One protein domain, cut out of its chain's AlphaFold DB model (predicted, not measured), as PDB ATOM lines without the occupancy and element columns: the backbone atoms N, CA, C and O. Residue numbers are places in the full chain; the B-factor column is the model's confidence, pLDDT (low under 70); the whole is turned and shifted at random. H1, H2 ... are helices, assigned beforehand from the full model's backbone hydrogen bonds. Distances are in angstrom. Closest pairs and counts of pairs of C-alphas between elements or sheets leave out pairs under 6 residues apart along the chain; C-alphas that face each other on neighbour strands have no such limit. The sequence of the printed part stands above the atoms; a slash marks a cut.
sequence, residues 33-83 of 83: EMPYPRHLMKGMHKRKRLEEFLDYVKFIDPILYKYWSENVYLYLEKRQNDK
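This is residues 33 to 83 of the 83 residues of an uncharacterized protein of bioreactor metagenome (UniProt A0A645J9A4). A short helix, H1, lies across the open end of a helical hairpin made by H2 and the much longer H3, whose far end, with residues 77 to 83, sticks out. The 51 printed residues hold three named helices, H1, H2 and H3 in chain order, and no named strand: all helix. The whole is compact, with a radius of gyration of the C-alphas of 10.9 A and spans of 35 by 24 by 15 A.

H1, residues 38 to 45, and H2, residues 50 to 60, touch only at the corner, closest at the C-alphas of Met 44 and Leu 50, 4.8 A. H1 touches residues 72 to 76 alone of H3, residues 62 to 81, about perpendicular at 79 degrees; the closest C-alphas, of Arg 38 and Val 72, are 6.3 A apart. H2 and H3 form a hairpin, opposite ways at a shallow tilt of 19 degrees; H2 touches residues 64 to 69 alone of H3, closest at the C-alphas of Lys 58 and Tyr 65, 4.9 A. In H1, H2 and H3 every O i to N i+4 pair is within hydrogen-bond range.

H1 begins at C-alpha 38 (-27.529, -12.855, -46.415). H2 is 15.6 A long; H3, 28.9 A, ends at C-alpha 81 (-11.351, -6.993, -43.958).

The farthest C-alphas, of Ile 60 and Lys 83, are 34.7 A apart. The printed part has no cut, and both links are tight. Residues 82 to 83 have pLDDT under 70.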
ATOM      1  N   GLU A  33     -28.302 -22.484 -39.391       74.12
ATOM      2  CA  GLU A  33     -29.506 -21.668 -39.383       74.12
ATOM      3  C   GLU A  33     -29.093 -20.230 -39.707       74.12
ATOM      4  O   GLU A  33     -28.251 -19.637 -39.026       74.12
ATOM      5  N   MET A  34     -29.594 -19.712 -40.831       80.69
ATOM      6  CA  MET A  34     -29.355 -18.335 -41.230       80.69
ATOM      7  C   MET A  34     -30.669 -17.568 -41.129       80.69
ATOM      8  O   MET A  34     -31.471 -17.629 -42.059       80.69
ATOM      9  N   PRO A  35     -30.887 -16.836 -40.030       86.25
ATOM     10  CA  PRO A  35     -32.170 -16.198 -39.726       86.25
ATOM     11  C   PRO A  35     -32.451 -14.937 -40.567       86.25
ATOM     12  O   PRO A  35     -33.452 -14.255 -40.364       86.25
ATOM     13  N   TYR A  36     -31.578 -14.609 -41.525       91.69
ATOM     14  CA  TYR A  36     -31.776 -13.524 -42.484       91.69
ATOM     15  C   TYR A  36     -31.169 -13.871 -43.859       91.69
ATOM     16  O   TYR A  36     -30.202 -14.644 -43.949       91.69
ATOM     17  N   PRO A  37     -31.685 -13.303 -44.963       92.50
ATOM     18  CA  PRO A  37     -31.324 -13.711 -46.318       92.50
ATOM     19  C   PRO A  37     -29.992 -13.093 -46.795       92.50
ATOM     20  O   PRO A  37     -29.940 -12.356 -47.784       92.50
ATOM     21  N   ARG A  38     -28.867 -13.437 -46.143       92.12
ATOM     22  CA  ARG A  38     -27.529 -12.855 -46.415       92.12
ATOM     23  C   ARG A  38     -27.114 -12.831 -47.887       92.12
ATOM     24  O   ARG A  38     -26.473 -11.884 -48.330       92.12
ATOM     25  N   HIS A  39     -27.416 -13.882 -48.653       91.50
ATOM     26  CA  HIS A  39     -26.947 -14.005 -50.036       91.50
ATOM     27  C   HIS A  39     -27.719 -13.069 -50.966       91.50
ATOM     28  O   HIS A  39     -27.107 -12.451 -51.838       91.50
ATOM     29  N   LEU A  40     -29.027 -12.930 -50.734       94.81
ATOM     30  CA  LEU A  40     -29.878 -11.975 -51.433       94.81
ATOM     31  C   LEU A  40     -29.367 -10.557 -51.185       94.81
ATOM     32  O   LEU A  40     -29.022  -9.846 -52.127       94.81
ATOM     33  N   MET A  41     -29.212 -10.193 -49.912       96.00
ATOM     34  CA  MET A  41     -28.781  -8.855 -49.519       96.00
ATOM     35  C   MET A  41     -27.361  -8.531 -49.989       96.00
ATOM     36  O   MET A  41     -27.100  -7.431 -50.465       96.00
ATOM     37  N   LYS A  42     -26.442  -9.504 -49.976       95.06
ATOM     38  CA  LYS A  42     -25.120  -9.361 -50.606       95.06
ATOM     39  C   LYS A  42     -25.237  -9.087 -52.108       95.06
ATOM     40  O   LYS A  42     -24.493  -8.271 -52.653       95.06
ATOM     41  N   GLY A  43     -26.137  -9.790 -52.793       95.81
ATOM     42  CA  GLY A  43     -26.422  -9.584 -54.212       95.81
ATOM     43  C   GLY A  43     -26.982  -8.190 -54.506       95.81
ATOM     44  O   GLY A  43     -26.600  -7.593 -55.515       95.81
ATOM     45  N   MET A  44     -27.830  -7.669 -53.619       96.25
ATOM     46  CA  MET A  44     -28.384  -6.312 -53.679       96.25
ATOM     47  C   MET A  44     -27.334  -5.245 -53.368       96.25
ATOM     48  O   MET A  44     -27.248  -4.260 -54.096       96.25
ATOM     49  N   HIS A  45     -26.472  -5.466 -52.370       96.25
ATOM     50  CA  HIS A  45     -25.366  -4.565 -52.033       96.25
ATOM     51  C   HIS A  45     -24.431  -4.361 -53.228       96.25
ATOM     52  O   HIS A  45     -24.131  -3.236 -53.609       96.25
ATOM     53  N   LYS A  46     -24.055  -5.452 -53.910       94.94
ATOM     54  CA  LYS A  46     -23.263  -5.384 -55.151       94.94
ATOM     55  C   LYS A  46     -23.928  -4.570 -56.265       94.94
ATOM     56  O   LYS A  46     -23.232  -4.079 -57.143       94.94
ATOM     57  N   ARG A  47     -25.258  -4.456 -56.248       96.56
ATOM     58  CA  ARG A  47     -26.063  -3.700 -57.217       96.56
ATOM     59  C   ARG A  47     -26.480  -2.319 -56.700       96.56
ATOM     60  O   ARG A  47     -27.262  -1.664 -57.373       96.56
ATOM     61  N   LYS A  48     -25.982  -1.889 -55.532       96.06
ATOM     62  CA  LYS A  48     -26.345  -0.625 -54.864       96.06
ATOM     63  C   LYS A  48     -27.851  -0.477 -54.575       96.06
ATOM     64  O   LYS A  48     -28.375   0.624 -54.591       96.06
ATOM     65  N   ARG A  49     -28.543  -1.594 -54.309       97.06
ATOM     66  CA  ARG A  49     -29.990  -1.634 -53.998       97.06
ATOM     67  C   ARG A  49     -30.317  -2.188 -52.609       97.06
ATOM     68  O   ARG A  49     -31.460  -2.529 -52.332       97.06
ATOM     69  N   LEU A  50     -29.308  -2.367 -51.752       97.31
ATOM     70  CA  LEU A  50     -29.529  -2.928 -50.417       97.31
ATOM     71  C   LEU A  50     -30.333  -1.974 -49.524       97.31
ATOM     72  O   LEU A  50     -31.218  -2.429 -48.814       97.31
ATOM     73  N   GLU A  51     -30.030  -0.680 -49.581       97.00
ATOM     74  CA  GLU A  51     -30.698   0.346 -48.774       97.00
ATOM     75  C   GLU A  51     -32.187   0.448 -49.123       97.00
ATOM     76  O   GLU A  51     -33.023   0.204 -48.263       97.00
ATOM     77  N   GLU A  52     -32.507   0.615 -50.413       97.62
ATOM     78  CA  GLU A  52     -33.887   0.604 -50.931       97.62
ATOM     79  C   GLU A  52     -34.663  -0.646 -50.479       97.62
ATOM     80  O   GLU A  52     -35.808  -0.567 -50.043       97.62
ATOM     81  N   PHE A  53     -34.037  -1.824 -50.549       97.25
ATOM     82  CA  PHE A  53     -34.658  -3.061 -50.080       97.25
ATOM     83  C   PHE A  53     -34.939  -3.038 -48.573       97.25
ATOM     84  O   PHE A  53     -36.020  -3.442 -48.143       97.25
ATOM     85  N   LEU A  54     -33.978  -2.586 -47.764       97.88
ATOM     86  CA  LEU A  54     -34.133  -2.519 -46.316       97.88
ATOM     87  C   LEU A  54     -35.186  -1.485 -45.897       97.88
ATOM     88  O   LEU A  54     -35.874  -1.727 -44.909       97.88
ATOM     89  N   ASP A  55     -35.386  -0.411 -46.658       98.12
ATOM     90  CA  ASP A  55     -36.468   0.548 -46.409       98.12
ATOM     91  C   ASP A  55     -37.852  -0.095 -46.560       98.12
ATOM     92  O   ASP A  55     -38.720   0.099 -45.706       98.12
ATOM     93  N   TYR A  56     -38.050  -0.944 -47.575       98.00
ATOM     94  CA  TYR A  56     -39.283  -1.730 -47.687       98.00
ATOM     95  C   TYR A  56     -39.449  -2.710 -46.523       98.00
ATOM     96  O   TYR A  56     -40.551  -2.852 -45.994       98.00
ATOM     97  N   VAL A  57     -38.367  -3.362 -46.080       97.56
ATOM     98  CA  VAL A  57     -38.419  -4.234 -44.894       97.56
ATOM     99  C   VAL A  57     -38.803  -3.422 -43.658       97.56
ATOM    100  O   VAL A  57     -39.660  -3.860 -42.904       97.56
ATOM    101  N   LYS A  58     -38.239  -2.223 -43.477       98.25
ATOM    102  CA  LYS A  58     -38.545  -1.321 -42.358       98.25
ATOM    103  C   LYS A  58     -40.001  -0.879 -42.352       98.25
ATOM    104  O   LYS A  58     -40.589  -0.768 -41.282       98.25
ATOM    105  N   PHE A  59     -40.562  -0.625 -43.531       98.06
ATOM    106  CA  PHE A  59     -41.966  -0.266 -43.688       98.06
ATOM    107  C   PHE A  59     -42.907  -1.412 -43.289       98.06
ATOM    108  O   PHE A  59     -43.929  -1.167 -42.656       98.06
ATOM    109  N   ILE A  60     -42.559  -2.656 -43.635       98.12
ATOM    110  CA  ILE A  60     -43.378  -3.844 -43.341       98.12
ATOM    111  C   ILE A  60     -43.206  -4.299 -41.886       98.12
ATOM    112  O   ILE A  60     -44.187  -4.593 -41.208       98.12
ATOM    113  N   ASP A  61     -41.962  -4.379 -41.415       97.88
ATOM    114  CA  ASP A  61     -41.597  -4.851 -40.082       97.88
ATOM    115  C   ASP A  61     -40.300  -4.160 -39.595       97.88
ATOM    116  O   ASP A  61     -39.180  -4.565 -39.944       97.88
ATOM    117  N   PRO A  62     -40.420  -3.126 -38.740       97.62
ATOM    118  CA  PRO A  62     -39.274  -2.415 -38.174       97.62
ATOM    119  C   PRO A  62     -38.352  -3.287 -37.309       97.62
ATOM    120  O   PRO A  62     -37.150  -3.016 -37.233       97.62
ATOM    121  N   ILE A  63     -38.889  -4.320 -36.646       97.56
ATOM    122  CA  ILE A  63     -38.113  -5.220 -35.782       97.56
ATOM    123  C   ILE A  63     -37.259  -6.131 -36.663       97.56
ATOM    124  O   ILE A  63     -36.050  -6.253 -36.441       97.56
ATOM    125  N   LEU A  64     -37.863  -6.706 -37.708       96.44
ATOM    126  CA  LEU A  64     -37.155  -7.513 -38.697       96.44
ATOM    127  C   LEU A  64     -36.091  -6.690 -39.423       96.44
ATOM    128  O   LEU A  64     -34.967  -7.161 -39.585       96.44
ATOM    129  N   TYR A  65     -36.403  -5.445 -39.795       97.81
ATOM    130  CA  TYR A  65     -35.430  -4.515 -40.366       97.81
ATOM    131  C   TYR A  65     -34.229  -4.315 -39.449       97.81
ATOM    132  O   TYR A  65     -33.093  -4.435 -39.911       97.81
ATOM    133  N   LYS A  66     -34.455  -4.028 -38.161       97.50
ATOM    134  CA  LYS A  66     -33.362  -3.815 -37.208       97.50
ATOM    135  C   LYS A  66     -32.458  -5.043 -37.172       97.50
ATOM    136  O   LYS A  66     -31.255  -4.934 -37.389       97.50
ATOM    137  N   TYR A  67     -33.058  -6.221 -37.020       96.81
ATOM    138  CA  TYR A  67     -32.316  -7.471 -36.974       96.81
ATOM    139  C   TYR A  67     -31.535  -7.741 -38.273       96.81
ATOM    140  O   TYR A  67     -30.348  -8.067 -38.245       96.81
ATOM    141  N   TRP A  68     -32.174  -7.592 -39.433       96.81
ATOM    142  CA  TRP A  68     -31.564  -7.872 -40.733       96.81
ATOM    143  C   TRP A  68     -30.473  -6.870 -41.110       96.81
ATOM    144  O   TRP A  68     -29.426  -7.289 -41.607       96.81
ATOM    145  N   SER A  69     -30.698  -5.577 -40.868       96.62
ATOM    146  CA  SER A  69     -29.743  -4.505 -41.177       96.62
ATOM    147  C   SER A  69     -28.457  -4.644 -40.359       96.62
ATOM    148  O   SER A  69     -27.371  -4.695 -40.937       96.62
ATOM    149  N   GLU A  70     -28.560  -4.824 -39.039       96.50
ATOM    150  CA  GLU A  70     -27.403  -5.041 -38.162       96.50
ATOM    151  C   GLU A  70     -26.568  -6.241 -38.636       96.50
ATOM    152  O   GLU A  70     -25.355  -6.144 -38.844       96.50
ATOM    153  N   ASN A  71     -27.222  -7.375 -38.891       95.69
ATOM    154  CA  ASN A  71     -26.521  -8.592 -39.276       95.69
ATOM    155  C   ASN A  71     -25.898  -8.529 -40.679       95.69
ATOM    156  O   ASN A  71     -24.813  -9.088 -40.885       95.69
ATOM    157  N   VAL A  72     -26.554  -7.890 -41.657       95.75
ATOM    158  CA  VAL A  72     -26.003  -7.795 -43.016       95.75
ATOM    159  C   VAL A  72     -24.798  -6.861 -43.068       95.75
ATOM    160  O   VAL A  72     -23.819  -7.208 -43.730       95.75
ATOM    161  N   TYR A  73     -24.813  -5.734 -42.353       95.62
ATOM    162  CA  TYR A  73     -23.674  -4.815 -42.344       95.62
ATOM    163  C   TYR A  73     -22.460  -5.436 -41.651       95.62
ATOM    164  O   TYR A  73     -21.387  -5.468 -42.252       95.62
ATOM    165  N   LEU A  74     -22.651  -6.097 -40.502       94.88
ATOM    166  CA  LEU A  74     -21.590  -6.881 -39.853       94.88
ATOM    167  C   LEU A  74     -21.006  -7.960 -40.780       94.88
ATOM    168  O   LEU A  74     -19.799  -8.214 -40.786       94.88
ATOM    169  N   TYR A  75     -21.848  -8.628 -41.576       93.31
ATOM    170  CA  TYR A  75     -21.389  -9.607 -42.564       93.31
ATOM    171  C   TYR A  75     -20.578  -8.962 -43.697       93.31
ATOM    172  O   TYR A  75     -19.587  -9.544 -44.145       93.31
ATOM    173  N   LEU A  76     -20.999  -7.795 -44.192       93.44
ATOM    174  CA  LEU A  76     -20.318  -7.083 -45.273       93.44
ATOM    175  C   LEU A  76     -18.962  -6.524 -44.825       93.44
ATOM    176  O   LEU A  76     -18.000  -6.669 -45.576       93.44
ATOM    177  N   GLU A  77     -18.871  -5.967 -43.616       93.88
ATOM    178  CA  GLU A  77     -17.627  -5.454 -43.021       93.88
ATOM    179  C   GLU A  77     -16.577  -6.550 -42.851       93.88
ATOM    180  O   GLU A  77     -15.467  -6.426 -43.368       93.88
ATOM    181  N   LYS A  78     -16.945  -7.679 -42.224       91.00
ATOM    182  CA  LYS A  78     -16.035  -8.827 -42.054       91.00
ATOM    183  C   LYS A  78     -15.402  -9.247 -43.381       91.00
ATOM    184  O   LYS A  78     -14.212  -9.506 -43.452       91.00
ATOM    185  N   ARG A  79     -16.185  -9.241 -44.463       83.31
ATOM    186  CA  ARG A  79     -15.708  -9.630 -45.796       83.31
ATOM    187  C   ARG A  79     -14.891  -8.574 -46.534       83.31
ATOM    188  O   ARG A  79     -14.290  -8.933 -47.548       83.31
ATOM    189  N   GLN A  80     -14.938  -7.311 -46.121       78.06
ATOM    190  CA  GLN A  80     -14.026  -6.287 -46.633       78.06
ATOM    191  C   GLN A  80     -12.649  -6.426 -45.984       78.06
ATOM    192  O   GLN A  80     -11.661  -6.295 -46.688       78.06
ATOM    193  N   ASN A  81     -12.601  -6.794 -44.702       70.69
ATOM    194  CA  ASN A  81     -11.351  -6.993 -43.958       70.69
ATOM    195  C   ASN A  81     -10.620  -8.303 -44.317       70.69
ATOM    196  O   ASN A  81      -9.430  -8.427 -44.058       70.69
ATOM    197  N   ASP A  82     -11.322  -9.272 -44.915       62.44
ATOM    198  CA  ASP A  82     -10.749 -10.538 -45.406       62.44
ATOM    199  C   ASP A  82     -10.114 -10.427 -46.819       62.44
ATOM    200  O   ASP A  82      -9.737 -11.448 -47.403       62.44
ATOM    201  N   LYS A  83     -10.083  -9.231 -47.422       51.88
ATOM    202  CA  LYS A  83      -9.512  -8.963 -48.754       51.88
ATOM    203  C   LYS A  83      -8.298  -8.059 -48.660       51.88
ATOM    204  O   LYS A  83      -7.390  -8.280 -49.488       51.88
TER     205      LYS A  83